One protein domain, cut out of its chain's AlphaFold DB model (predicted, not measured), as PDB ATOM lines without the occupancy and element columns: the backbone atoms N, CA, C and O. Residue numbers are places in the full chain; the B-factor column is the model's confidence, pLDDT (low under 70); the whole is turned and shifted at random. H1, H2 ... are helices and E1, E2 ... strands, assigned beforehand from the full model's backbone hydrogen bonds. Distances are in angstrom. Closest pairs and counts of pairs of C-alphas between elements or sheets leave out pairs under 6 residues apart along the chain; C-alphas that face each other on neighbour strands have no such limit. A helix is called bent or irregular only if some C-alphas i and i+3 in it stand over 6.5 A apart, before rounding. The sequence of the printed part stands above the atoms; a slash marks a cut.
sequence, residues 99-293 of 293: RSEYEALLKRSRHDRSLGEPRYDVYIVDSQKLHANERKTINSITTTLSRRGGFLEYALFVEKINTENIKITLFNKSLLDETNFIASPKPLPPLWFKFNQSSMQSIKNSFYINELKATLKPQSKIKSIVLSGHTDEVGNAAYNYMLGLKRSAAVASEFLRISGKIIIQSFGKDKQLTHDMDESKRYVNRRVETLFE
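What this domain is: This is residues 99 to 293 of the 293 residues of the protein "OmpA-like domain-containing protein" of Campylobacter sp. MIT 12-5580 (UniProt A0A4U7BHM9). A twisted sheet of seven strands forms the middle of the domain, with H2 and H4 side by side on one face and H1 on the opposite face, over the part of the sheet made by E2, E3 and E4. H3 and H5 lie off the sheet, and a long stretch without a named element, residues 173 to 206, reaches the edge strand E7, with which residues 191 to 192 pair. The printed part has 195 residues, with five named helices and seven named strands in the order H1 E1 E2 H2 E3 E4 H3 E5 H4 E6 H5 E7, and its class is mixed, helices and strands. The sheet is mixed and runs E1 E2 E3 E4 E6 E5 E7. The whole is compact, with a radius of gyration of the C-alphas of 16.2 A and spans of 48 by 42 by 24 A.

Where its parts are: Start in the sheet with E6, residues 259 to 268, its longest strand: find C-alpha 259 at (-35.690, 3.379, -20.748) and run 24.3 A to C-alpha 268 at (-33.659, 7.769, 3.076). The other strands are E5, residues 222 to 230, 23.3 A long, E4, residues 166 to 172, E3, residues 154 to 160, E2, residues 120 to 125, E1, residues 109 to 111, and E7, residues 287 to 292. Of the helices, H2, residues 132 to 149, spans 25.3 A, and H4, residues 237 to 252, spans 22.3 A. H1, residues 99 to 108, begins at C-alpha 99 at (-38.819, 15.448, -25.722). H3 is residues 207 to 215 and H5 is residues 279 to 285; H5 is irregular, but only just, with C-alphas 280 and 283 6.52 A apart.

How they stand to each other: Look first at E6 and E5, parallel at 14 degrees, where N 263 and O 225 are 2.8 A apart. On the other side of E6 is E4, antiparallel at 167 degrees, with N 170 and O 262 at 2.8 A. E3 and E4 form a hairpin, with N 157 and O 169 at 2.8 A; E2 is parallel to E3, with N 123 and O 156 at 2.8 A. E1 and E2 are a hairpin too, with N 124 and O 110 at 2.8 A, and at the other edge E7 is antiparallel to E5, with N 226 and O 291 at 2.8 A. Two strand-helix-strand units, each two parallel neighbour strands with a helix between, are E2, H2, E3 with a left-handed crossover and E5, H4, E6 with a right-handed one. The arrangement is three layers, helices on both faces of the sheet. H4 lies over E6 and E5, along the strands, at a height over the sheet of 5.5 A; the closest C-alphas of H4 and E6 are those of Tyr 241 and Gly 268, 4.1 A apart. H2, on the same face, has a height of 9.4 A, and touches H4 at a shallow tilt of 12 degrees, the same way, closest at the C-alphas of Ile 141 and Ala 249, 6.1 A. H1, on the opposite face, runs slantwise to the strands at a height of 8.8 A, with the C-alphas of Leu 105 and Phe 157 its closest to E3, 7.2 A. H3 is not on the sheet and is apart from H1, H2, H4 and H5. H5 is only just not on the sheet, with 4 pairs of C-alphas within 10 A; the C-alphas of His 230 and Asn 285, 6.2 A apart, are its closest to E5. In H3 and H4 every O i to N i+4 pair is within hydrogen-bond range; H1 has 5 of 6, H2 12 of 14, and H5 0 of 3, beside 2 of 4 O i to N i+3 pairs.

The domain as a whole: The two C-alphas farthest apart are those of Asp 177 and Asp 278, 48.4 A. The printed part has no cut and ends at Glu 293, the chain's last residue. The link from E4 to H3 is long, with 34 residues. The mean pLDDT of the printed part is 95.0, and no printed residue is under 70.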
ATOM      1  N   ARG A  99     -39.426  14.239 -25.145       97.19
ATOM      2  CA  ARG A  99     -38.819  15.448 -25.722       97.19
ATOM      3  C   ARG A  99     -39.328  16.718 -25.042       97.19
ATOM      4  O   ARG A  99     -38.539  17.554 -24.623       97.19
ATOM      5  N   SER A 100     -40.642  16.869 -24.921       96.44
ATOM      6  CA  SER A 100     -41.232  18.088 -24.368       96.44
ATOM      7  C   SER A 100     -40.986  18.254 -22.859       96.44
ATOM      8  O   SER A 100     -40.796  19.380 -22.401       96.44
ATOM      9  N   GLU A 101     -40.913  17.158 -22.091       96.81
ATOM     10  CA  GLU A 101     -40.457  17.179 -20.690       96.81
ATOM     11  C   GLU A 101     -38.972  17.567 -20.578       96.81
ATOM     12  O   GLU A 101     -38.607  18.410 -19.755       96.81
ATOM     13  N   TYR A 102     -38.123  16.983 -21.430       98.19
ATOM     14  CA  TYR A 102     -36.690  17.271 -21.501       98.19
ATOM     15  C   TYR A 102     -36.427  18.757 -21.784       98.19
ATOM     16  O   TYR A 102     -35.689  19.400 -21.039       98.19
ATOM     17  N   GLU A 103     -37.075  19.332 -22.801       97.88
ATOM     18  CA  GLU A 103     -36.910  20.748 -23.157       97.88
ATOM     19  C   GLU A 103     -37.405  21.687 -22.047       97.88
ATOM     20  O   GLU A 103     -36.795  22.726 -21.782       97.88
ATOM     21  N   ALA A 104     -38.494  21.329 -21.358       97.38
ATOM     22  CA  ALA A 104     -38.995  22.106 -20.226       97.38
ATOM     23  C   ALA A 104     -37.983  22.137 -19.067       97.38
ATOM     24  O   ALA A 104     -37.711  23.206 -18.513       97.38
ATOM     25  N   LEU A 105     -37.378  20.991 -18.736       97.56
ATOM     26  CA  LEU A 105     -36.316  20.916 -17.733       97.56
ATOM     27  C   LEU A 105     -35.056  21.662 -18.178       97.56
ATOM     28  O   LEU A 105     -34.468  22.391 -17.378       97.56
ATOM     29  N   LEU A 106     -34.665  21.540 -19.447       97.69
ATOM     30  CA  LEU A 106     -33.485  22.200 -19.999       97.69
ATOM     31  C   LEU A 106     -33.573  23.726 -19.879       97.69
ATOM     32  O   LEU A 106     -32.617  24.351 -19.421       97.69
ATOM     33  N   LYS A 107     -34.735  24.321 -20.186       97.62
ATOM     34  CA  LYS A 107     -34.967  25.777 -20.100       97.62
ATOM     35  C   LYS A 107     -34.688  26.363 -18.715       97.62
ATOM     36  O   LYS A 107     -34.140  27.462 -18.609       97.62
ATOM     37  N   ARG A 108     -35.049  25.638 -17.654       96.69
ATOM     38  CA  ARG A 108     -34.864  26.085 -16.265       96.69
ATOM     39  C   ARG A 108     -33.545  25.638 -15.634       96.69
ATOM     40  O   ARG A 108     -33.271  25.976 -14.488       96.69
ATOM     41  N   SER A 109     -32.716  24.888 -16.358       98.00
ATOM     42  CA  SER A 109     -31.490  24.308 -15.804       98.00
ATOM     43  C   SER A 109     -30.222  24.984 -16.325       98.00
ATOM     44  O   SER A 109     -30.232  25.744 -17.299       98.00
ATOM     45  N   ARG A 110     -29.095  24.720 -15.659       97.38
ATOM     46  CA  ARG A 110     -27.755  25.138 -16.098       97.38
ATOM     47  C   ARG A 110     -26.821  23.941 -16.150       97.38
ATOM     48  O   ARG A 110     -26.773  23.163 -15.205       97.38
ATOM     49  N   HIS A 111     -26.089  23.802 -17.251       97.12
ATOM     50  CA  HIS A 111     -25.090  22.747 -17.405       97.12
ATOM     51  C   HIS A 111     -23.903  23.016 -16.469       97.12
ATOM     52  O   HIS A 111     -23.249  24.054 -16.581       97.12
ATOM     53  N   ASP A 112     -23.608  22.076 -15.575       96.00
ATOM     54  CA  ASP A 112     -22.405  22.081 -14.745       96.00
ATOM     55  C   ASP A 112     -21.342  21.158 -15.351       96.00
ATOM     56  O   ASP A 112     -21.371  19.944 -15.169       96.00
ATOM     57  N   ARG A 113     -20.370  21.752 -16.051       93.94
ATOM     58  CA  ARG A 113     -19.290  21.025 -16.747       93.94
ATOM     59  C   ARG A 113     -18.271  20.363 -15.816       93.94
ATOM     60  O   ARG A 113     -17.398  19.646 -16.290       93.94
ATOM     61  N   SER A 114     -18.322  20.652 -14.517       92.69
ATOM     62  CA  SER A 114     -17.435  20.024 -13.530       92.69
ATOM     63  C   SER A 114     -18.064  18.798 -12.860       92.69
ATOM     64  O   SER A 114     -17.438  18.167 -12.005       92.69
ATOM     65  N   LEU A 115     -19.295  18.458 -13.248       93.56
ATOM     66  CA  LEU A 115     -19.976  17.218 -12.903       93.56
ATOM     67  C   LEU A 115     -20.195  16.385 -14.165       93.56
ATOM     68  O   LEU A 115     -20.266  16.920 -15.269       93.56
ATOM     69  N   GLY A 116     -20.349  15.074 -13.985       87.62
ATOM     70  CA  GLY A 116     -20.655  14.164 -15.085       87.62
ATOM     71  C   GLY A 116     -19.515  13.230 -15.459       87.62
ATOM     72  O   GLY A 116     -18.561  13.032 -14.714       87.62
ATOM     73  N   GLU A 117     -19.685  12.604 -16.614       89.56
ATOM     74  CA  GLU A 117     -18.749  11.698 -17.283       89.56
ATOM     75  C   GLU A 117     -18.890  11.945 -18.794       89.56
ATOM     76  O   GLU A 117     -19.914  12.487 -19.224       89.56
ATOM     77  N   PRO A 118     -17.943  11.517 -19.645       87.44
ATOM     78  CA  PRO A 118     -18.134  11.571 -21.090       87.44
ATOM     79  C   PRO A 118     -19.458  10.894 -21.498       87.44
ATOM     80  O   PRO A 118     -19.625   9.686 -21.289       87.44
ATOM     81  N   ARG A 119     -20.371  11.675 -22.103       92.25
ATOM     82  CA  ARG A 119     -21.758  11.322 -22.502       92.25
ATOM     83  C   ARG A 119     -22.832  11.413 -21.406       92.25
ATOM     84  O   ARG A 119     -23.960  10.984 -21.637       92.25
ATOM     85  N   TYR A 120     -22.509  11.961 -20.240       95.81
ATOM     86  CA  TYR A 120     -23.443  12.185 -19.135       95.81
ATOM     87  C   TYR A 120     -23.430  13.662 -18.756       95.81
ATOM     88  O   TYR A 120     -22.695  14.070 -17.856       95.81
ATOM     89  N   ASP A 121     -24.250  14.450 -19.447       97.19
ATOM     90  CA  ASP A 121     -24.369  15.881 -19.178       97.19
ATOM     91  C   ASP A 121     -25.172  16.099 -17.896       97.19
ATOM     92  O   ASP A 121     -26.268  15.553 -17.743       97.19
ATOM     93  N   VAL A 122     -24.649  16.913 -16.981       98.00
ATOM     94  CA  VAL A 122     -25.304  17.204 -15.701       98.00
ATOM     95  C   VAL A 122     -25.825  18.635 -15.693       98.00
ATOM     96  O   VAL A 122     -25.074  19.604 -15.767       98.00
ATOM     97  N   TYR A 123     -27.134  18.766 -15.552       98.31
ATOM     98  CA  TYR A 123     -27.856  20.022 -15.477       98.31
ATOM     99  C   TYR A 123     -28.402  20.222 -14.067       98.31
ATOM    100  O   TYR A 123     -29.055  19.340 -13.509       98.31
ATOM    101  N   ILE A 124     -28.159  21.396 -13.491       97.88
ATOM    102  CA  ILE A 124     -28.699  21.780 -12.188       97.88
ATOM    103  C   ILE A 124     -29.966  22.594 -12.408       97.88
ATOM    104  O   ILE A 124     -29.925  23.659 -13.032       97.88
ATOM    105  N   VAL A 125     -31.084  22.070 -11.917       97.56
ATOM    106  CA  VAL A 125     -32.404  22.691 -12.026       97.56
ATOM    107  C   VAL A 125     -32.446  23.949 -11.156       97.56
ATOM    108  O   VAL A 125     -31.926  23.962 -10.039       97.56
ATOM    109  N   ASP A 126     -33.011  25.029 -11.697       95.12
ATOM    110  CA  ASP A 126     -33.197  26.322 -11.026       95.12
ATOM    111  C   ASP A 126     -31.899  26.939 -10.462       95.12
ATOM    112  O   ASP A 126     -31.921  27.775  -9.561       95.12
ATOM    113  N   SER A 127     -30.738  26.544 -11.007       89.94
ATOM    114  CA  SER A 127     -29.401  27.023 -10.608       89.94
ATOM    115  C   SER A 127     -29.102  26.907  -9.105       89.94
ATOM    116  O   SER A 127     -28.329  27.695  -8.554       89.94
ATOM    117  N   GLN A 128     -29.704  25.931  -8.425       91.00
ATOM    118  CA  GLN A 128     -29.514  25.743  -6.990       91.00
ATOM    119  C   GLN A 128     -28.058  25.393  -6.645       91.00
ATOM    120  O   GLN A 128     -27.384  24.632  -7.340       91.00
ATOM    121  N   LYS A 129     -27.555  25.921  -5.524       92.75
ATOM    122  CA  LYS A 129     -26.187  25.640  -5.075       92.75
ATOM    123  C   LYS A 129     -26.089  24.231  -4.482       92.75
ATOM    124  O   LYS A 129     -26.764  23.915  -3.501       92.75
ATOM    125  N   LEU A 130     -25.189  23.424  -5.040       93.69
ATOM    126  CA  LEU A 130     -24.850  22.101  -4.517       93.69
ATOM    127  C   LEU A 130     -23.680  22.152  -3.526       93.69
ATOM    128  O   LEU A 130     -22.667  22.813  -3.767       93.69
ATOM    129  N   HIS A 131     -23.791  21.393  -2.441       93.38
ATOM    130  CA  HIS A 131     -22.736  21.148  -1.464       93.38
ATOM    131  C   HIS A 131     -21.726  20.108  -1.972       93.38
ATOM    132  O   HIS A 131     -22.005  19.302  -2.861       93.38
ATOM    133  N   ALA A 132     -20.528  20.084  -1.382       93.81
ATOM    134  CA  ALA A 132     -19.446  19.196  -1.820       93.81
ATOM    135  C   ALA A 132     -19.818  17.697  -1.764       93.81
ATOM    136  O   ALA A 132     -19.432  16.925  -2.643       93.81
ATOM    137  N   ASN A 133     -20.594  17.280  -0.760       92.62
ATOM    138  CA  ASN A 133     -21.088  15.908  -0.612       92.62
ATOM    139  C   ASN A 133     -22.119  15.521  -1.693       92.62
ATOM    140  O   ASN A 133     -22.061  14.402  -2.208       92.62
ATOM    141  N   GLU A 134     -23.017  16.434  -2.066       95.44
ATOM    142  CA  GLU A 134     -23.993  16.253  -3.149       95.44
ATOM    143  C   GLU A 134     -23.263  16.102  -4.485       95.44
ATOM    144  O   GLU A 134     -23.465  15.116  -5.190       95.44
ATOM    145  N   ARG A 135     -22.312  17.000  -4.776       95.94
ATOM    146  CA  ARG A 135     -21.450  16.939  -5.971       95.94
ATOM    147  C   ARG A 135     -20.693  15.614  -6.067       95.94
ATOM    148  O   ARG A 135     -20.720  14.952  -7.101       95.94
ATOM    149  N   LYS A 136     -20.074  15.181  -4.963       96.12
ATOM    150  CA  LYS A 136     -19.388  13.881  -4.879       96.12
ATOM    151  C   LYS A 136     -20.347  12.714  -5.126       96.12
ATOM    152  O   LYS A 136     -19.968  11.731  -5.760       96.12
ATOM    153  N   THR A 137     -21.576  12.804  -4.624       96.69
ATOM    154  CA  THR A 137     -22.594  11.766  -4.831       96.69
ATOM    155  C   THR A 137     -23.056  11.717  -6.282       96.69
ATOM    156  O   THR A 137     -23.120  10.623  -6.835       96.69
ATOM    157  N   ILE A 138     -23.282  12.865  -6.920       97.38
ATOM    158  CA  ILE A 138     -23.637  12.957  -8.341       97.38
ATOM    159  C   ILE A 138     -22.535  12.343  -9.208       97.38
ATOM    160  O   ILE A 138     -22.843  11.478 -10.018       97.38
ATOM    161  N   ASN A 139     -21.262  12.677  -8.967       96.44
ATOM    162  CA  ASN A 139     -20.145  12.065  -9.698       96.44
ATOM    163  C   ASN A 139     -20.059  10.547  -9.460       96.44
ATOM    164  O   ASN A 139     -19.887   9.765 -10.386       96.44
ATOM    165  N   SER A 140     -20.262  10.087  -8.222       96.12
ATOM    166  CA  SER A 140     -20.328   8.647  -7.935       96.12
ATOM    167  C   SER A 140     -21.473   7.948  -8.681       96.12
ATOM    168  O   SER A 140     -21.333   6.782  -9.060       96.12
ATOM    169  N   ILE A 141     -22.608   8.625  -8.858       97.25
ATOM    170  CA  ILE A 141     -23.758   8.120  -9.610       97.25
ATOM    171  C   ILE A 141     -23.430   8.092 -11.102       97.25
ATOM    172  O   ILE A 141     -23.591   7.041 -11.714       97.25
ATOM    173  N   THR A 142     -22.903   9.172 -11.680       96.25
ATOM    174  CA  THR A 142     -22.551   9.226 -13.108       96.25
ATOM    175  C   THR A 142     -21.511   8.169 -13.460       96.25
ATOM    176  O   THR A 142     -21.716   7.439 -14.426       96.25
ATOM    177  N   THR A 143     -20.485   7.967 -12.627       95.06
ATOM    178  CA  THR A 143     -19.522   6.863 -12.787       95.06
ATOM    179  C   THR A 143     -20.194   5.484 -12.705       95.06
ATOM    180  O   THR A 143     -19.801   4.546 -13.397       95.06
ATOM    181  N   THR A 144     -21.212   5.312 -11.857       95.44
ATOM    182  CA  THR A 144     -21.952   4.039 -11.758       95.44
ATOM    183  C   THR A 144     -22.761   3.773 -13.027       95.44
ATOM    184  O   THR A 144     -22.736   2.657 -13.548       95.44
ATOM    185  N   LEU A 145     -23.447   4.794 -13.544       95.75
ATOM    186  CA  LEU A 145     -24.257   4.696 -14.758       95.75
ATOM    187  C   LEU A 145     -23.375   4.495 -16.004       95.75
ATOM    188  O   LEU A 145     -23.667   3.630 -16.835       95.75
ATOM    189  N   SER A 146     -22.248   5.211 -16.097       93.25
ATOM    190  CA  SER A 146     -21.341   5.182 -17.254       93.25
ATOM    191  C   SER A 146     -20.755   3.801 -17.534       93.25
ATOM    192  O   SER A 146     -20.623   3.416 -18.697       93.25
ATOM    193  N   ARG A 147     -20.521   2.995 -16.490       91.50
ATOM    194  CA  ARG A 147     -20.043   1.606 -16.610       91.50
ATOM    195  C   ARG A 147     -20.978   0.698 -17.414       91.50
ATOM    196  O   ARG A 147     -20.514  -0.302 -17.952       91.50
ATOM    197  N   ARG A 148     -22.280   1.005 -17.494       86.00
ATOM    198  CA  ARG A 148     -23.288   0.155 -18.164       86.00
ATOM    199  C   ARG A 148     -24.019   0.832 -19.321       86.00
ATOM    200  O   ARG A 148     -24.463   0.143 -20.248       86.00
ATOM    201  N   GLY A 149     -24.110   2.163 -19.323       78.31
ATOM    202  CA  GLY A 149     -24.832   2.904 -20.362       78.31
ATOM    203  C   GLY A 149     -24.171   2.897 -21.743       78.31
ATOM    204  O   GLY A 149     -24.827   3.259 -22.720       78.31
ATOM    205  N   GLY A 150     -22.929   2.413 -21.863       82.88
ATOM    206  CA  GLY A 150     -22.270   2.204 -23.152       82.88
ATOM    207  C   GLY A 150     -22.007   3.506 -23.898       82.88
ATOM    208  O   GLY A 150     -21.463   4.438 -23.318       82.88
ATOM    209  N   PHE A 151     -22.379   3.551 -25.183       86.31
ATOM    210  CA  PHE A 151     -22.131   4.690 -26.077       86.31
ATOM    211  C   PHE A 151     -23.263   5.709 -26.169       86.31
ATOM    212  O   PHE A 151     -23.140   6.671 -26.917       86.31
ATOM    213  N   LEU A 152     -24.343   5.510 -25.419       92.44
ATOM    214  CA  LEU A 152     -25.494   6.402 -25.455       92.44
ATOM    215  C   LEU A 152     -25.226   7.679 -24.658       92.44
ATOM    216  O   LEU A 152     -24.480   7.665 -23.676       92.44
ATOM    217  N   GLU A 153     -25.861   8.762 -25.092       95.81
ATOM    218  CA  GLU A 153     -25.831  10.039 -24.394       95.81
ATOM    219  C   GLU A 153     -27.011  10.180 -23.448       95.81
ATOM    220  O   GLU A 153     -28.164   9.921 -23.806       95.81
ATOM    221  N   TYR A 154     -26.712  10.669 -22.253       97.69
ATOM    222  CA  TYR A 154     -27.695  10.910 -21.221       97.69
ATOM    223  C   TYR A 154     -27.603  12.339 -20.703       97.69
ATOM    224  O   TYR A 154     -26.524  12.925 -20.624       97.69
ATOM    225  N   ALA A 155     -28.754  12.878 -20.319       98.25
ATOM    226  CA  ALA A 155     -28.855  14.140 -19.602       98.25
ATOM    227  C   ALA A 155     -29.431  13.887 -18.208       98.25
ATOM    228  O   ALA A 155     -30.478  13.253 -18.071       98.25
ATOM    229  N   LEU A 156     -28.738  14.369 -17.181       98.44
ATOM    230  CA  LEU A 156     -29.136  14.285 -15.784       98.44
ATOM    231  C   LEU A 156     -29.603  15.657 -15.327       98.44
ATOM    232  O   LEU A 156     -28.816  16.594 -15.306       98.44
ATOM    233  N   PHE A 157     -30.850  15.754 -14.891       98.56
ATOM    234  CA  PHE A 157     -31.392  16.943 -14.249       98.56
ATOM    235  C   PHE A 157     -31.426  16.723 -12.744       98.56
ATOM    236  O   PHE A 157     -32.175  15.876 -12.253       98.56
ATOM    237  N   VAL A 158     -30.594  17.468 -12.026       98.31
ATOM    238  CA  VAL A 158     -30.472  17.413 -10.570       98.31
ATOM    239  C   VAL A 158     -31.336  18.513  -9.963       98.31
ATOM    240  O   VAL A 158     -31.107  19.693 -10.217       98.31
ATOM    241  N   GLU A 159     -32.306  18.120  -9.146       97.44
ATOM    242  CA  GLU A 159     -33.231  19.010  -8.439       97.44
ATOM    243  C   GLU A 159     -33.069  18.794  -6.930       97.44
ATOM    244  O   GLU A 159     -33.169  17.650  -6.466       97.44
ATOM    245  N   LYS A 160     -32.810  19.849  -6.139       95.44
ATOM    246  CA  LYS A 160     -32.864  19.712  -4.676       95.44
ATOM    247  C   LYS A 160     -34.320  19.714  -4.244       95.44
ATOM    248  O   LYS A 160     -35.075  20.632  -4.554       95.44
ATOM    249  N   ILE A 161     -34.690  18.688  -3.491       94.69
ATOM    250  CA  ILE A 161     -36.018  18.577  -2.887       94.69
ATOM    251  C   ILE A 161     -36.039  19.325  -1.554       94.69
ATOM    252  O   ILE A 161     -37.017  19.984  -1.218       94.69
ATOM    253  N   ASN A 162     -34.942  19.238  -0.800       91.94
ATOM    254  CA  ASN A 162     -34.724  19.980   0.435       91.94
ATOM    255  C   ASN A 162     -33.210  20.185   0.660       91.94
ATOM    256  O   ASN A 162     -32.410  20.065  -0.269       91.94
ATOM    257  N   THR A 163     -32.800  20.524   1.882       90.06
ATOM    258  CA  THR A 163     -31.393  20.784   2.230       90.06
ATOM    259  C   THR A 163     -30.486  19.554   2.144       90.06
ATOM    260  O   THR A 163     -29.280  19.719   1.989       90.06
ATOM    261  N   GLU A 164     -31.046  18.347   2.237       90.75
ATOM    262  CA  GLU A 164     -30.305  17.085   2.362       90.75
ATOM    263  C   GLU A 164     -30.616  16.062   1.256       90.75
ATOM    264  O   GLU A 164     -29.891  15.077   1.104       90.75
ATOM    265  N   ASN A 165     -31.694  16.274   0.500       94.62
ATOM    266  CA  ASN A 165     -32.216  15.334  -0.481       94.62
ATOM    267  C   ASN A 165     -32.271  15.953  -1.879       94.62
ATOM    268  O   ASN A 165     -32.727  17.084  -2.076       94.62
ATOM    269  N   ILE A 166     -31.861  15.157  -2.860       97.06
ATOM    270  CA  ILE A 166     -31.877  15.508  -4.275       97.06
ATOM    271  C   ILE A 166     -32.597  14.418  -5.063       97.06
ATOM    272  O   ILE A 166     -32.537  13.234  -4.729       97.06
ATOM    273  N   LYS A 167     -33.230  14.826  -6.155       98.25
ATOM    274  CA  LYS A 167     -33.815  13.944  -7.159       98.25
ATOM    275  C   LYS A 167     -33.047  14.119  -8.460       98.25
ATOM    276  O   LYS A 167     -32.692  15.237  -8.830       98.25
ATOM    277  N   ILE A 168     -32.803  13.016  -9.157       98.62
ATOM    278  CA  ILE A 168     -32.155  13.027 -10.467       98.62
ATOM    279  C   ILE A 168     -33.148  12.498 -11.493       98.62
ATOM    280  O   ILE A 168     -33.587  11.355 -11.401       98.62
ATOM    281  N   THR A 169     -33.476  13.319 -12.485       98.69
ATOM    282  CA  THR A 169     -34.224  12.871 -13.665       98.69
ATOM    283  C   THR A 169     -33.241  12.642 -14.799       98.69
ATOM    284  O   THR A 169     -32.576  13.571 -15.249       98.69
ATOM    285  N   LEU A 170     -33.120  11.397 -15.235       98.44
ATOM    286  CA  LEU A 170     -32.217  10.959 -16.286       98.44
ATOM    287  C   LEU A 170     -33.002  10.757 -17.581       98.44
ATOM    288  O   LEU A 170     -33.960   9.989 -17.596       98.44
ATOM    289  N   PHE A 171     -32.559  11.375 -18.670       98.56
ATOM    290  CA  PHE A 171     -33.085  11.124 -20.010       98.56
ATOM    291  C   PHE A 171     -32.044  10.428 -20.867       98.56
ATOM    292  O   PHE A 171     -30.890  10.855 -20.914       98.56
ATOM    293  N   ASN A 172     -32.467   9.392 -21.583       97.50
ATOM    294  CA  ASN A 172     -31.709   8.836 -22.690       97.50
ATOM    295  C   ASN A 172     -31.995   9.671 -23.944       97.50
ATOM    296  O   ASN A 172     -33.103   9.623 -24.488       97.50
ATOM    297  N   LYS A 173     -31.001  10.436 -24.413       97.38
ATOM    298  CA  LYS A 173     -31.196  11.384 -25.519       97.38
ATOM    299  C   LYS A 173     -31.617  10.697 -26.820       97.38
ATOM    300  O   LYS A 173     -32.325  11.305 -27.616       97.38
ATOM    301  N   SER A 174     -31.236   9.432 -27.024       95.31
ATOM    302  CA  SER A 174     -31.596   8.684 -28.235       95.31
ATOM    303  C   SER A 174     -33.051   8.210 -28.254       95.31
ATOM    304  O   SER A 174     -33.489   7.677 -29.266       95.31
ATOM    305  N   LEU A 175     -33.780   8.335 -27.141       96.06
ATOM    306  CA  LEU A 175     -35.159   7.855 -26.988       96.06
ATOM    307  C   LEU A 175     -36.163   8.994 -26.736       96.06
ATOM    308  O   LEU A 175     -37.308   8.726 -26.386       96.06
ATOM    309  N   LEU A 176     -35.761  10.261 -26.902       96.62
ATOM    310  CA  LEU A 176     -36.635  11.417 -26.639       96.62
ATOM    311  C   LEU A 176     -37.854  11.487 -27.570       96.62
ATOM    312  O   LEU A 176     -38.912  11.946 -27.140       96.62
ATOM    313  N   ASP A 177     -37.696  11.016 -28.809       95.44
ATOM    314  CA  ASP A 177     -38.751  10.985 -29.831       95.44
ATOM    315  C   ASP A 177     -39.325   9.579 -30.051       95.44
ATOM    316  O   ASP A 177     -40.093   9.367 -30.987       95.44
ATOM    317  N   GLU A 178     -38.946   8.601 -29.221       93.88
ATOM    318  CA  GLU A 178     -39.524   7.261 -29.308       93.88
ATOM    319  C   GLU A 178     -41.027   7.327 -29.009       93.88
ATOM    320  O   GLU A 178     -41.475   8.028 -28.099       93.88
ATOM    321  N   THR A 179     -41.809   6.581 -29.784       91.19
ATOM    322  CA  THR A 179     -43.267   6.486 -29.635       91.19
ATOM    323  C   THR A 179     -43.715   5.069 -29.306       91.19
ATOM    324  O   THR A 179     -44.802   4.876 -28.766       91.19
ATOM    325  N   ASN A 180     -42.884   4.067 -29.601       91.56
ATOM    326  CA  ASN A 180     -43.187   2.652 -29.436       91.56
ATOM    327  C   ASN A 180     -42.678   2.143 -28.086       91.56
ATOM    328  O   ASN A 180     -41.756   1.328 -27.999       91.56
ATOM    329  N   PHE A 181     -43.293   2.632 -27.014       93.25
ATOM    330  CA  PHE A 181     -43.047   2.098 -25.681       93.25
ATOM    331  C   PHE A 181     -43.926   0.878 -25.413       93.25
ATOM    332  O   PHE A 181     -45.076   0.808 -25.845       93.25
ATOM    333  N   ILE A 182     -43.388  -0.093 -24.681       92.12
ATOM    334  CA  ILE A 182     -44.186  -1.202 -24.170       92.12
ATOM    335  C   ILE A 182     -45.105  -0.710 -23.053       92.12
ATOM    336  O   ILE A 182     -44.733   0.158 -22.263       92.12
ATOM    337  N   ALA A 183     -46.294  -1.308 -22.970       83.81
ATOM    338  CA  ALA A 183     -47.140  -1.175 -21.792       83.81
ATOM    339  C   ALA A 183     -46.405  -1.740 -20.566       83.81
ATOM    340  O   ALA A 183     -45.640  -2.699 -20.712       83.81
ATOM    341  N   SER A 184     -46.627  -1.121 -19.400       82.06
ATOM    342  CA  SER A 184     -45.921  -1.374 -18.134       82.06
ATOM    343  C   SER A 184     -45.397  -2.815 -18.007       82.06
ATOM    344  O   SER A 184     -46.203  -3.751 -17.962       82.06
ATOM    345  N   PRO A 185     -44.068  -3.015 -17.917       88.81
ATOM    346  CA  PRO A 185     -43.473  -4.312 -17.634       88.81
ATOM    347  C   PRO A 185     -44.031  -4.958 -16.364       88.81
ATOM    348  O   PRO A 185     -44.628  -4.298 -15.507       88.81
ATOM    349  N   LYS A 186     -43.756  -6.260 -16.202       91.19
ATOM    350  CA  LYS A 186     -44.034  -6.974 -14.952       91.19
ATOM    351  C   LYS A 186     -43.393  -6.212 -13.774       91.19
ATOM    352  O   LYS A 186     -42.200  -5.901 -13.844       91.19
ATOM    353  N   PRO A 187     -44.146  -5.930 -12.696       93.25
ATOM    354  CA  PRO A 187     -43.606  -5.221 -11.545       93.25
ATOM    355  C   PRO A 187     -42.488  -6.033 -10.887       93.25
ATOM    356  O   PRO A 187     -42.544  -7.265 -10.823       93.25
ATOM    357  N   LEU A 188     -41.475  -5.330 -10.381       96.00
ATOM    358  CA  LEU A 188     -40.415  -5.938  -9.584       96.00
ATOM    359  C   LEU A 188     -40.801  -5.930  -8.103       96.00
ATOM    360  O   LEU A 188     -41.333  -4.926  -7.623       96.00
ATOM    361  N   PRO A 189     -40.492  -7.001  -7.350       97.25
ATOM    362  CA  PRO A 189     -40.532  -6.922  -5.898       97.25
ATOM    363  C   PRO A 189     -39.467  -5.931  -5.397       97.25
ATOM    364  O   PRO A 189     -38.507  -5.640  -6.121       97.25
ATOM    365  N   PRO A 190     -39.572  -5.442  -4.148       97.81
ATOM    366  CA  PRO A 190     -38.533  -4.602  -3.576       97.81
ATOM    367  C   PRO A 190     -37.164  -5.290  -3.597       97.81
ATOM    368  O   PRO A 190     -37.019  -6.453  -3.217       97.81
ATOM    369  N   LEU A 191     -36.147  -4.558  -4.042       98.31
ATOM    370  CA  LEU A 191     -34.789  -5.073  -4.190       98.31
ATOM    371  C   LEU A 191     -33.988  -4.789  -2.922       98.31
ATOM    372  O   LEU A 191     -33.716  -3.626  -2.633       98.31
ATOM    373  N   TRP A 192     -33.605  -5.822  -2.171       97.94
ATOM    374  CA  TRP A 192     -32.968  -5.668  -0.858       97.94
ATOM    375  C   TRP A 192     -31.451  -5.570  -0.937       97.94
ATOM    376  O   TRP A 192     -30.795  -6.397  -1.569       97.94
ATOM    377  N   PHE A 193     -30.887  -4.604  -0.218       97.69
ATOM    378  CA  PHE A 193     -29.462  -4.303  -0.180       97.69
ATOM    379  C   PHE A 193     -28.817  -4.743   1.134       97.69
ATOM    380  O   PHE A 193     -29.386  -4.623   2.225       97.69
ATOM    381  N   LYS A 194     -27.556  -5.169   1.039       96.19
ATOM    382  CA  LYS A 194     -26.689  -5.358   2.212       96.19
ATOM    383  C   LYS A 194     -26.515  -4.051   2.987       96.19
ATOM    384  O   LYS A 194     -26.585  -2.947   2.428       96.19
ATOM    385  N   PHE A 195     -26.237  -4.196   4.281       95.56
ATOM    386  CA  PHE A 195     -25.955  -3.069   5.161       95.56
ATOM    387  C   PHE A 195     -24.834  -2.192   4.601       95.56
ATOM    388  O   PHE A 195     -23.785  -2.687   4.190       95.56
ATOM    389  N   ASN A 196     -25.075  -0.881   4.574       95.81
ATOM    390  CA  ASN A 196     -24.125   0.125   4.113       95.81
ATOM    391  C   ASN A 196     -23.553  -0.073   2.689       95.81
ATOM    392  O   ASN A 196     -22.472   0.417   2.368       95.81
ATOM    393  N   GLN A 197     -24.257  -0.811   1.827       97.31
ATOM    394  CA  GLN A 197     -23.861  -1.034   0.437       97.31
ATOM    395  C   GLN A 197     -24.870  -0.421  -0.539       97.31
ATOM    396  O   GLN A 197     -26.060  -0.284  -0.233       97.31
ATOM    397  N   SER A 198     -24.382  -0.083  -1.734       97.38
ATOM    398  CA  SER A 198     -25.190   0.454  -2.833       97.38
ATOM    399  C   SER A 198     -24.828  -0.114  -4.205       97.38
ATOM    400  O   SER A 198     -25.258   0.433  -5.209       97.38
ATOM    401  N   SER A 199     -24.006  -1.161  -4.288       96.81
ATOM    402  CA  SER A 199     -23.612  -1.768  -5.565       96.81
ATOM    403  C   SER A 199     -24.617  -2.830  -6.017       96.81
ATOM    404  O   SER A 199     -25.313  -3.422  -5.192       96.81
ATOM    405  N   MET A 200     -24.655  -3.149  -7.314       96.00
ATOM    406  CA  MET A 200     -25.519  -4.224  -7.829       96.00
ATOM    407  C   MET A 200     -25.230  -5.588  -7.184       96.00
ATOM    408  O   MET A 200     -26.150  -6.347  -6.899       96.00
ATOM    409  N   GLN A 201     -23.965  -5.875  -6.864       95.75
ATOM    410  CA  GLN A 201     -23.532  -7.113  -6.199       95.75
ATOM    411  C   GLN A 201     -24.006  -7.211  -4.740       95.75
ATOM    412  O   GLN A 201     -23.894  -8.257  -4.095       95.75
ATOM    413  N   SER A 202     -24.494  -6.104  -4.181       96.25
ATOM    414  CA  SER A 202     -25.028  -6.065  -2.826       96.25
ATOM    415  C   SER A 202     -26.529  -6.345  -2.749       96.25
ATOM    416  O   SER A 202     -27.054  -6.434  -1.642       96.25
ATOM    417  N   ILE A 203     -27.202  -6.518  -3.887       97.00
ATOM    418  CA  ILE A 203     -28.637  -6.800  -3.941       97.00
ATOM    419  C   ILE A 203     -28.873  -8.307  -3.787       97.00
ATOM    420  O   ILE A 203     -28.387  -9.084  -4.612       97.00
ATOM    421  N   LYS A 204     -29.629  -8.724  -2.759       96.12
ATOM    422  CA  LYS A 204     -29.908 -10.150  -2.469       96.12
ATOM    423  C   LYS A 204     -30.644 -10.822  -3.621       96.12
ATOM    424  O   LYS A 204     -30.273 -11.895  -4.078       96.12
ATOM    425  N   ASN A 205     -31.701 -10.166  -4.078       96.69
ATOM    426  CA  ASN A 205     -32.682 -10.682  -5.019       96.69
ATOM    427  C   ASN A 205     -32.544 -10.037  -6.407       96.69
ATOM    428  O   ASN A 205     -33.532  -9.779  -7.088       96.69
ATOM    429  N   SER A 206     -31.305  -9.772  -6.840       96.69
ATOM    430  CA  SER A 206     -31.018  -9.171  -8.154       96.69
ATOM    431  C   SER A 206     -31.456 -10.040  -9.337       96.69
ATOM    432  O   SER A 206     -31.667  -9.514 -10.427       96.69
ATOM    433  N   PHE A 207     -31.652 -11.346  -9.131       96.62
ATOM    434  CA  PHE A 207     -32.123 -12.274 -10.161       96.62
ATOM    435  C   PHE A 207     -33.489 -11.880 -10.752       96.62
ATOM    436  O   PHE A 207     -33.684 -12.065 -11.951       96.62
ATOM    437  N   TYR A 208     -34.375 -11.222  -9.989       97.50
ATOM    438  CA  TYR A 208     -35.653 -10.718 -10.514       97.50
ATOM    439  C   TYR A 208     -35.486  -9.688 -11.641       97.50
ATOM    440  O   TYR A 208     -36.325  -9.611 -12.534       97.50
ATOM    441  N   ILE A 209     -34.393  -8.915 -11.642       96.75
ATOM    442  CA  ILE A 209     -34.094  -7.978 -12.736       96.75
ATOM    443  C   ILE A 209     -33.779  -8.751 -14.019       96.75
ATOM    444  O   ILE A 209     -34.230  -8.370 -15.098       96.75
ATOM    445  N   ASN A 210     -33.021  -9.845 -13.908       95.19
ATOM    446  CA  ASN A 210     -32.675 -10.683 -15.053       95.19
ATOM    447  C   ASN A 210     -33.907 -11.413 -15.594       95.19
ATOM    448  O   ASN A 210     -34.111 -11.425 -16.805       95.19
ATOM    449  N   GLU A 211     -34.752 -11.951 -14.709       95.69
ATOM    450  CA  GLU A 211     -36.033 -12.552 -15.089       95.69
ATOM    451  C   GLU A 211     -36.914 -11.552 -15.835       95.69
ATOM    452  O   GLU A 211     -37.391 -11.854 -16.926       95.69
ATOM    453  N   LEU A 212     -37.072 -10.333 -15.306       95.06
ATOM    454  CA  LEU A 212     -37.819  -9.281 -15.990       95.06
ATOM    455  C   LEU A 212     -37.234  -9.011 -17.377       95.06
ATOM    456  O   LEU A 212     -37.965  -9.053 -18.362       95.06
ATOM    457  N   LYS A 213     -35.922  -8.779 -17.477       93.44
ATOM    458  CA  LYS A 213     -35.255  -8.483 -18.754       93.44
ATOM    459  C   LYS A 213     -35.405  -9.623 -19.765       93.44
ATOM    460  O   LYS A 213     -35.555  -9.333 -20.945       93.44
ATOM    461  N   ALA A 214     -35.436 -10.877 -19.318       92.94
ATOM    462  CA  ALA A 214     -35.673 -12.035 -20.181       92.94
ATOM    463  C   ALA A 214     -37.107 -12.089 -20.741       92.94
ATOM    464  O   ALA A 214     -37.315 -12.627 -21.825       92.94
ATOM    465  N   THR A 215     -38.092 -11.509 -20.046       92.38
ATOM    466  CA  THR A 215     -39.470 -11.399 -20.566       92.38
ATOM    467  C   THR A 215     -39.648 -10.282 -21.597       92.38
ATOM    468  O   THR A 215     -40.643 -10.264 -22.322       92.38
ATOM    469  N   LEU A 216     -38.701  -9.341 -21.682       91.19
ATOM    470  CA  LEU A 216     -38.779  -8.215 -22.608       91.19
ATOM    471  C   LEU A 216     -38.294  -8.625 -24.001       91.19
ATOM    472  O   LEU A 216     -37.219  -9.198 -24.165       91.19
ATOM    473  N   LYS A 217     -39.054  -8.258 -25.039       88.88
ATOM    474  CA  LYS A 217     -38.601  -8.414 -26.430       88.88
ATOM    475  C   LYS A 217     -37.363  -7.535 -26.682       88.88
ATOM    476  O   LYS A 217     -37.310  -6.441 -26.118       88.88
ATOM    477  N   PRO A 218     -36.429  -7.914 -27.577       84.50
ATOM    478  CA  PRO A 218     -35.187  -7.165 -27.807       84.50
ATOM    479  C   PRO A 218     -35.360  -5.675 -28.146       84.50
ATOM    480  O   PRO A 218     -34.545  -4.854 -27.729       84.50
ATOM    481  N   GLN A 219     -36.422  -5.301 -28.872       86.38
ATOM    482  CA  GLN A 219     -36.699  -3.897 -29.207       86.38
ATOM    483  C   GLN A 219     -37.549  -3.155 -28.164       86.38
ATOM    484  O   GLN A 219     -37.846  -1.983 -28.367       86.38
ATOM    485  N   SER A 220     -37.933  -3.792 -27.053       92.31
ATOM    486  CA  SER A 220     -38.811  -3.173 -26.054       92.31
ATOM    487  C   SER A 220     -38.182  -1.911 -25.470       92.31
ATOM    488  O   SER A 220     -37.038  -1.941 -25.004       92.31
ATOM    489  N   LYS A 221     -38.949  -0.819 -25.464       95.19
ATOM    490  CA  LYS A 221     -38.598   0.441 -24.805       95.19
ATOM    491  C   LYS A 221     -39.605   0.746 -23.713       95.19
ATOM    492  O   LYS A 221     -40.802   0.635 -23.924       95.19
ATOM    493  N   ILE A 222     -39.119   1.138 -22.552       95.69
ATOM    494  CA  ILE A 222     -39.904   1.587 -21.412       95.69
ATOM    495  C   ILE A 222     -39.907   3.111 -21.452       95.69
ATOM    496  O   ILE A 222     -38.853   3.732 -21.627       95.69
ATOM    497  N   LYS A 223     -41.082   3.725 -21.312       96.19
ATOM    498  CA  LYS A 223     -41.194   5.182 -21.368       96.19
ATOM    499  C   LYS A 223     -40.519   5.814 -20.158       96.19
ATOM    500  O   LYS A 223     -39.606   6.628 -20.323       96.19
ATOM    501  N   SER A 224     -40.943   5.425 -18.957       96.75
ATOM    502  CA  SER A 224     -40.465   6.008 -17.707       96.75
ATOM    503  C   SER A 224     -40.335   4.954 -16.605       96.75
ATOM    504  O   SER A 224     -41.084   3.980 -16.549       96.75
ATOM    505  N   ILE A 225     -39.334   5.119 -15.741       97.62
ATOM    506  CA  ILE A 225     -39.133   4.293 -14.544       97.62
ATOM    507  C   ILE A 225     -38.861   5.210 -13.362       97.62
ATOM    508  O   ILE A 225     -37.991   6.074 -13.444       97.62
ATOM    509  N   VAL A 226     -39.523   4.971 -12.235       98.50
ATOM    510  CA  VAL A 226     -39.217   5.612 -10.955       98.50
ATOM    511  C   VAL A 226     -38.553   4.603 -10.029       98.50
ATOM    512  O   VAL A 226     -39.086   3.525  -9.772       98.50
ATOM    513  N   LEU A 227     -37.380   4.964  -9.512       98.69
ATOM    514  CA  LEU A 227     -36.586   4.159  -8.589       98.69
ATOM    515  C   LEU A 227     -36.432   4.902  -7.270       98.69
ATOM    516  O   LEU A 227     -35.783   5.950  -7.201       98.69
ATOM    517  N   SER A 228     -37.027   4.337  -6.224       98.69
ATOM    518  CA  SER A 228     -37.071   4.935  -4.892       98.69
ATOM    519  C   SER A 228     -36.224   4.133  -3.921       98.69
ATOM    520  O   SER A 228     -36.521   2.977  -3.635       98.69
ATOM    521  N   GLY A 229     -35.148   4.742  -3.435       98.69
ATOM    522  CA  GLY A 229     -34.196   4.104  -2.540       98.69
ATOM    523  C   GLY A 229     -34.527   4.375  -1.082       98.69
ATOM    524  O   GLY A 229     -34.867   5.498  -0.713       98.69
ATOM    525  N   HIS A 230     -34.383   3.347  -0.257       98.62
ATOM    526  CA  HIS A 230     -34.659   3.380   1.172       98.62
ATOM    527  C   HIS A 230     -33.461   2.844   1.958       98.62
ATOM    528  O   HIS A 230     -32.637   2.062   1.456       98.62
ATOM    529  N   THR A 231     -33.367   3.259   3.212       97.75
ATOM    530  CA  THR A 231     -32.359   2.817   4.173       97.75
ATOM    531  C   THR A 231     -33.015   2.345   5.462       97.75
ATOM    532  O   THR A 231     -34.207   2.550   5.681       97.75
ATOM    533  N   ASP A 232     -32.222   1.691   6.305       94.69
ATOM    534  CA  ASP A 232     -32.578   1.506   7.707       94.69
ATOM    535  C   ASP A 232     -32.332   2.812   8.487       94.69
ATOM    536  O   ASP A 232     -31.991   3.858   7.923       94.69
ATOM    537  N   GLU A 233     -32.577   2.767   9.790       93.81
ATOM    538  CA  GLU A 233     -32.539   3.907  10.699       93.81
ATOM    539  C   GLU A 233     -31.122   4.403  11.028       93.81
ATOM    540  O   GLU A 233     -30.953   5.516  11.545       93.81
ATOM    541  N   VAL A 234     -30.104   3.593  10.721       93.31
ATOM    542  CA  VAL A 234     -28.714   3.808  11.130       93.31
ATOM    543  C   VAL A 234     -28.089   4.978  10.362       93.31
ATOM    544  O   VAL A 234     -28.070   5.018   9.135       93.31
ATOM    545  N   GLY A 235     -27.513   5.933  11.096       92.69
ATOM    546  CA  GLY A 235     -26.843   7.111  10.534       92.69
ATOM    547  C   GLY A 235     -27.738   8.351  10.406       92.69
ATOM    548  O   GLY A 235     -28.939   8.338  10.694       92.69
ATOM    549  N   ASN A 236     -27.135   9.473  10.000       95.69
ATOM    550  CA  ASN A 236     -27.852  10.743   9.846       95.69
ATOM    551  C   ASN A 236     -28.734  10.764   8.578       95.69
ATOM    552  O   ASN A 236     -28.627   9.890   7.716       95.69
ATOM    553  N   ALA A 237     -29.652  11.730   8.494       95.31
ATOM    554  CA  ALA A 237     -30.638  11.810   7.415       95.31
ATOM    555  C   ALA A 237     -29.981  12.078   6.047       95.31
ATOM    556  O   ALA A 237     -30.139  11.259   5.140       95.31
ATOM    557  N   ALA A 238     -29.139  13.110   5.928       95.31
ATOM    558  CA  ALA A 238     -28.366  13.395   4.714       95.31
ATOM    559  C   ALA A 238     -27.593  12.183   4.169       95.31
ATOM    560  O   ALA A 238     -27.622  11.896   2.970       95.31
ATOM    561  N   TYR A 239     -26.924  11.432   5.044       96.38
ATOM    562  CA  TYR A 239     -26.219  10.209   4.675       96.38
ATOM    563  C   TYR A 239     -27.166   9.178   4.060       96.38
ATOM    564  O   TYR A 239     -26.883   8.628   2.994       96.38
ATOM    565  N   ASN A 240     -28.301   8.944   4.715       97.94
ATOM    566  CA  ASN A 240     -29.289   7.969   4.283       97.94
ATOM    567  C   ASN A 240     -29.978   8.371   2.974       97.94
ATOM    568  O   ASN A 240     -30.166   7.516   2.105       97.94
ATOM    569  N   TYR A 241     -30.250   9.661   2.752       98.06
ATOM    570  CA  TYR A 241     -30.722  10.134   1.450       98.06
ATOM    571  C   TYR A 241     -29.710   9.830   0.345       98.06
ATOM    572  O   TYR A 241     -30.074   9.208  -0.656       98.06
ATOM    573  N   MET A 242     -28.432  10.171   0.539       97.62
ATOM    574  CA  MET A 242     -27.385   9.904  -0.454       97.62
ATOM    575  C   MET A 242     -27.163   8.404  -0.688       97.62
ATOM    576  O   MET A 242     -26.949   7.983  -1.827       97.62
ATOM    577  N   LEU A 243     -27.225   7.578   0.361       98.25
ATOM    578  CA  LEU A 243     -27.098   6.125   0.242       98.25
ATOM    579  C   LEU A 243     -28.272   5.525  -0.542       98.25
ATOM    580  O   LEU A 243     -28.043   4.753  -1.474       98.25
ATOM    581  N   GLY A 244     -29.508   5.907  -0.215       98.44
ATOM    582  CA  GLY A 244     -30.693   5.483  -0.962       98.44
ATOM    583  C   GLY A 244     -30.630   5.915  -2.430       98.44
ATOM    584  O   GLY A 244     -30.886   5.103  -3.315       98.44
ATOM    585  N   LEU A 245     -30.157   7.131  -2.717       98.50
ATOM    586  CA  LEU A 245     -30.012   7.624  -4.087       98.50
ATOM    587  C   LEU A 245     -28.998   6.794  -4.892       98.50
ATOM    588  O   LEU A 245     -29.252   6.431  -6.041       98.50
ATOM    589  N   LYS A 246     -27.866   6.429  -4.276       98.62
ATOM    590  CA  LYS A 246     -26.869   5.536  -4.891       98.62
ATOM    591  C   LYS A 246     -27.425   4.135  -5.147       98.62
ATOM    592  O   LYS A 246     -27.096   3.543  -6.172       98.62
ATOM    593  N   ARG A 247     -28.269   3.606  -4.254       98.69
ATOM    594  CA  ARG A 247     -28.958   2.317  -4.459       98.69
ATOM    595  C   ARG A 247     -29.895   2.382  -5.662       98.69
ATOM    596  O   ARG A 247     -29.809   1.521  -6.535       98.69
ATOM    597  N   SER A 248     -30.713   3.430  -5.752       98.81
ATOM    598  CA  SER A 248     -31.577   3.672  -6.913       98.81
ATOM    599  C   SER A 248     -30.763   3.773  -8.204       98.81
ATOM    600  O   SER A 248     -31.124   3.156  -9.199       98.81
ATOM    601  N   ALA A 249     -29.623   4.472  -8.189       98.50
ATOM    602  CA  ALA A 249     -28.742   4.578  -9.352       98.50
ATOM    603  C   ALA A 249     -28.119   3.237  -9.771       98.50
ATOM    604  O   ALA A 249     -27.975   2.967 -10.965       98.50
ATOM    605  N   ALA A 250     -27.771   2.374  -8.814       98.38
ATOM    606  CA  ALA A 250     -27.292   1.034  -9.130       98.38
ATOM    607  C   ALA A 250     -28.365   0.223  -9.858       98.38
ATOM    608  O   ALA A 250     -28.073  -0.335 -10.912       98.38
ATOM    609  N   VAL A 251     -29.612   0.239  -9.381       98.44
ATOM    610  CA  VAL A 251     -30.724  -0.415 -10.088       98.44
ATOM    611  C   VAL A 251     -30.968   0.238 -11.454       98.44
ATOM    612  O   VAL A 251     -31.082  -0.469 -12.452       98.44
ATOM    613  N   ALA A 252     -30.942   1.573 -11.541       98.38
ATOM    614  CA  ALA A 252     -31.118   2.324 -12.789       98.38
ATOM    615  C   ALA A 252     -30.126   1.898 -13.874       98.38
ATOM    616  O   ALA A 252     -30.481   1.821 -15.052       98.38
ATOM    617  N   SER A 253     -28.894   1.568 -13.473       97.38
ATOM    618  CA  SER A 253     -27.830   1.137 -14.380       97.38
ATOM    619  C   SER A 253     -28.188  -0.116 -15.202       97.38
ATOM    620  O   SER A 253     -27.623  -0.318 -16.277       97.38
ATOM    621  N   GLU A 254     -29.156  -0.925 -14.754       96.88
ATOM    622  CA  GLU A 254     -29.660  -2.097 -15.484       96.88
ATOM    623  C   GLU A 254     -30.684  -1.762 -16.575       96.88
ATOM    624  O   GLU A 254     -30.895  -2.580 -17.478       96.88
ATOM    625  N   PHE A 255     -31.288  -0.572 -16.518       96.12
ATOM    626  CA  PHE A 255     -32.419  -0.163 -17.355       96.12
ATOM    627  C   PHE A 255     -32.093   0.972 -18.339       96.12
ATOM    628  O   PHE A 255     -32.916   1.288 -19.199       96.12
ATOM    629  N   LEU A 256     -30.883   1.542 -18.279       95.75
ATOM    630  CA  LEU A 256     -30.438   2.693 -19.083       95.75
ATOM    631  C   LEU A 256     -30.741   2.587 -20.587       95.75
ATOM    632  O   LEU A 256     -31.241   3.520 -21.206       95.75
ATOM    633  N   ARG A 257     -30.448   1.429 -21.184       93.62
ATOM    634  CA  ARG A 257     -30.536   1.219 -22.643       93.62
ATOM    635  C   ARG A 257     -31.956   0.985 -23.151       93.62
ATOM    636  O   ARG A 257     -32.194   1.047 -24.358       93.62
ATOM    637  N   ILE A 258     -32.867   0.648 -22.245       93.50
ATOM    638  CA  ILE A 258     -34.249   0.313 -22.583       93.50
ATOM    639  C   ILE A 258     -35.235   1.360 -22.083       93.50
ATOM    640  O   ILE A 258     -36.402   1.235 -22.409       93.50
ATOM    641  N   SER A 259     -34.796   2.379 -21.341       95.94
ATOM    642  CA  SER A 259     -35.690   3.379 -20.748       95.94
ATOM    643  C   SER A 259     -35.434   4.757 -21.333       95.94
ATOM    644  O   SER A 259     -34.282   5.187 -21.410       95.94
ATOM    645  N   GLY A 260     -36.499   5.455 -21.724       96.94
ATOM    646  CA  GLY A 260     -36.407   6.833 -22.203       96.94
ATOM    647  C   GLY A 260     -36.137   7.827 -21.072       96.94
ATOM    648  O   GLY A 260     -35.270   8.693 -21.200       96.94
ATOM    649  N   LYS A 261     -36.830   7.654 -19.943       98.12
ATOM    650  CA  LYS A 261     -36.690   8.458 -18.724       98.12
ATOM    651  C   LYS A 261     -36.515   7.559 -17.501       98.12
ATOM    652  O   LYS A 261     -37.187   6.539 -17.378       98.12
ATOM    653  N   ILE A 262     -35.631   7.938 -16.583       98.56
ATOM    654  CA  ILE A 262     -35.497   7.297 -15.270       98.56
ATOM    655  C   ILE A 262     -35.455   8.378 -14.190       98.56
ATOM    656  O   ILE A 262     -34.598   9.256 -14.216       98.56
ATOM    657  N   ILE A 263     -36.352   8.295 -13.214       98.75
ATOM    658  CA  ILE A 263     -36.353   9.129 -12.015       98.75
ATOM    659  C   ILE A 263     -35.648   8.355 -10.905       98.75
ATOM    660  O   ILE A 263     -36.116   7.313 -10.451       98.75
ATOM    661  N   ILE A 264     -34.508   8.870 -10.465       98.75
ATOM    662  CA  ILE A 264     -33.701   8.321  -9.380       98.75
ATOM    663  C   ILE A 264     -33.943   9.203  -8.157       98.75
ATOM    664  O   ILE A 264     -33.577  10.381  -8.145       98.75
ATOM    665  N   GLN A 265     -34.556   8.633  -7.123       98.62
ATOM    666  CA  GLN A 265     -34.876   9.342  -5.888       98.62
ATOM    667  C   GLN A 265     -34.588   8.497  -4.647       98.62
ATOM    668  O   GLN A 265     -34.324   7.291  -4.723       98.62
ATOM    669  N   SER A 266     -34.633   9.152  -3.490       98.50
ATOM    670  CA  SER A 266     -34.396   8.541  -2.189       98.50
ATOM    671  C   SER A 266     -35.401   9.050  -1.167       98.50
ATOM    672  O   SER A 266     -35.635  10.254  -1.063       98.50
ATOM    673  N   PHE A 267     -35.954   8.127  -0.386       98.38
ATOM    674  CA  PHE A 267     -36.707   8.434   0.827       98.38
ATOM    675  C   PHE A 267     -35.842   8.319   2.087       98.38
ATOM    676  O   PHE A 267     -36.351   8.504   3.187       98.38
ATOM    677  N   GLY A 268     -34.551   7.988   1.943       97.56
ATOM    678  CA  GLY A 268     -33.659   7.769   3.076       97.56
ATOM    679  C   GLY A 268     -34.288   6.808   4.085       97.56
ATOM    680  O   GLY A 268     -34.734   5.717   3.719       97.56
ATOM    681  N   LYS A 269     -34.378   7.258   5.337       96.50
ATOM    682  CA  LYS A 269     -34.969   6.505   6.448       96.50
ATOM    683  C   LYS A 269     -36.398   6.928   6.802       96.50
ATOM    684  O   LYS A 269     -36.895   6.508   7.841       96.50
ATOM    685  N   ASP A 270     -37.056   7.726   5.958       96.56
ATOM    686  CA  ASP A 270     -38.362   8.331   6.268       96.56
ATOM    687  C   ASP A 270     -39.541   7.388   5.996       96.56
ATOM    688  O   ASP A 270     -40.631   7.568   6.531       96.56
ATOM    689  N   LYS A 271     -39.340   6.384   5.132       96.62
ATOM    690  CA  LYS A 271     -40.367   5.409   4.723       96.62
ATOM    691  C   LYS A 271     -39.963   3.978   5.081       96.62
ATOM    692  O   LYS A 271     -39.761   3.128   4.200       96.62
ATOM    693  N   GLN A 272     -39.790   3.742   6.378       94.75
ATOM    694  CA  GLN A 272     -39.505   2.422   6.943       94.75
ATOM    695  C   GLN A 272     -40.745   1.524   6.856       94.75
ATOM    696  O   GLN A 272     -41.863   1.976   7.082       94.75
ATOM    697  N   LEU A 273     -40.545   0.250   6.516       95.00
ATOM    698  CA  LEU A 273     -41.593  -0.774   6.581       95.00
ATOM    699  C   LEU A 273     -41.704  -1.367   7.986       95.00
ATOM    700  O   LEU A 273     -42.767  -1.833   8.380       95.00
ATOM    701  N   THR A 274     -40.602  -1.360   8.733       93.56
ATOM    702  CA  THR A 274     -40.540  -1.808  10.121       93.56
ATOM    703  C   THR A 274     -39.674  -0.860  10.936       93.56
ATOM    704  O   THR A 274     -38.672  -0.365  10.431       93.56
ATOM    705  N   HIS A 275     -40.046  -0.637  12.193       93.62
ATOM    706  CA  HIS A 275     -39.253   0.120  13.168       93.62
ATOM    707  C   HIS A 275     -38.506  -0.812  14.135       93.62
ATOM    708  O   HIS A 275     -37.968  -0.364  15.145       93.62
ATOM    709  N   ASP A 276     -38.518  -2.121  13.865       89.75
ATOM    710  CA  ASP A 276     -37.761  -3.090  14.650       89.75
ATOM    711  C   ASP A 276     -36.258  -2.871  14.432       89.75
ATOM    712  O   ASP A 276     -35.802  -2.731  13.297       89.75
ATOM    713  N   MET A 277     -35.504  -2.839  15.527       86.44
ATOM    714  CA  MET A 277     -34.069  -2.555  15.538       86.44
ATOM    715  C   MET A 277     -33.221  -3.818  15.348       86.44
ATOM    716  O   MET A 277     -32.002  -3.722  15.183       86.44
ATOM    717  N   ASP A 278     -33.839  -5.003  15.375       88.19
ATOM    718  CA  ASP A 278     -33.148  -6.255  15.098       88.19
ATOM    719  C   ASP A 278     -32.692  -6.299  13.629       88.19
ATOM    720  O   ASP A 278     -33.482  -6.120  12.693       88.19
ATOM    721  N   GLU A 279     -31.403  -6.586  13.416       86.06
ATOM    722  CA  GLU A 279     -30.802  -6.743  12.088       86.06
ATOM    723  C   GLU A 279     -31.575  -7.758  11.236       86.06
ATOM    724  O   GLU A 279     -31.724  -7.573  10.024       86.06
ATOM    725  N   SER A 280     -32.120  -8.792  11.887       84.69
ATOM    726  CA  SER A 280     -32.909  -9.840  11.245       84.69
ATOM    727  C   SER A 280     -34.172  -9.352  10.549       84.69
ATOM    728  O   SER A 280     -34.649  -9.990   9.611       84.69
ATOM    729  N   LYS A 281     -34.698  -8.207  10.985       87.56
ATOM    730  CA  LYS A 281     -35.965  -7.645  10.520       87.56
ATOM    731  C   LYS A 281     -35.760  -6.335   9.786       87.56
ATOM    732  O   LYS A 281     -36.382  -6.134   8.747       87.56
ATOM    733  N   ARG A 282     -34.855  -5.464  10.244       89.56
ATOM    734  CA  ARG A 282     -34.653  -4.138   9.632       89.56
ATOM    735  C   ARG A 282     -34.059  -4.185   8.226       89.56
ATOM    736  O   ARG A 282     -34.158  -3.202   7.495       89.56
ATOM    737  N   TYR A 283     -33.486  -5.315   7.792       90.62
ATOM    738  CA  TYR A 283     -32.947  -5.445   6.432       90.62
ATOM    739  C   TYR A 283     -33.983  -5.132   5.343       90.62
ATOM    740  O   TYR A 283     -33.608  -4.637   4.279       90.62
ATOM    741  N   VAL A 284     -35.276  -5.359   5.614       94.69
ATOM    742  CA  VAL A 284     -36.364  -5.054   4.673       94.69
ATOM    743  C   VAL A 284     -36.463  -3.557   4.373       94.69
ATOM    744  O   VAL A 284     -36.917  -3.183   3.296       94.69
ATOM    745  N   ASN A 285     -35.989  -2.689   5.274       97.44
ATOM    746  CA  ASN A 285     -35.953  -1.244   5.059       97.44
ATOM    747  C   ASN A 285     -34.895  -0.842   4.025       97.44
ATOM    748  O   ASN A 285     -35.095   0.114   3.278       97.44
ATOM    749  N   ARG A 286     -33.792  -1.592   3.922       97.69
ATOM    750  CA  ARG A 286     -32.722  -1.351   2.948       97.69
ATOM    751  C   ARG A 286     -33.126  -1.875   1.577       97.69
ATOM    752  O   ARG A 286     -32.686  -2.944   1.157       97.69
ATOM    753  N   ARG A 287     -33.965  -1.128   0.869       98.31
ATOM    754  CA  ARG A 287     -34.546  -1.577  -0.398       98.31
ATOM    755  C   ARG A 287     -34.561  -0.501  -1.473       98.31
ATOM    756  O   ARG A 287     -34.404   0.682  -1.179       98.31
ATOM    757  N   VAL A 288     -34.788  -0.925  -2.710       98.75
ATOM    758  CA  VAL A 288     -35.234  -0.056  -3.801       98.75
ATOM    759  C   VAL A 288     -36.582  -0.553  -4.302       98.75
ATOM    760  O   VAL A 288     -36.738  -1.737  -4.600       98.75
ATOM    761  N   GLU A 289     -37.539   0.359  -4.393       98.56
ATOM    762  CA  GLU A 289     -38.841   0.141  -5.017       98.56
ATOM    763  C   GLU A 289     -38.800   0.650  -6.461       98.56
ATOM    764  O   GLU A 289     -38.162   1.668  -6.750       98.56
ATOM    765  N   THR A 290     -39.452  -0.076  -7.372       98.12
ATOM    766  CA  THR A 290     -39.481   0.240  -8.808       98.12
ATOM    767  C   THR A 290     -40.919   0.405  -9.271       98.12
ATOM    768  O   THR A 290     -41.743  -0.475  -9.034       98.12
ATOM    769  N   LEU A 291     -41.197   1.504  -9.966       97.25
ATOM    770  CA  LEU A 291     -42.466   1.757 -10.641       97.25
ATOM    771  C   LEU A 291     -42.191   2.013 -12.123       97.25
ATOM    772  O   LEU A 291     -41.338   2.835 -12.453       97.25
ATOM    773  N   PHE A 292     -42.898   1.306 -12.998       95.12
ATOM    774  CA  PHE A 292     -42.852   1.532 -14.439       95.12
ATOM    775  C   PHE A 292     -44.061   2.374 -14.861       95.12
ATOM    776  O   PHE A 292     -45.171   2.124 -14.392       95.12
ATOM    777  N   GLU A 293     -43.830   3.357 -15.729       85.88
ATOM    778  CA  GLU A 293     -44.811   4.335 -16.226       85.88
ATOM    779  C   GLU A 293     -44.880   4.338 -17.759       85.88
ATOM    780  O   GLU A 293     -43.809   4.233 -18.414       85.88
TER     781      GLU A 293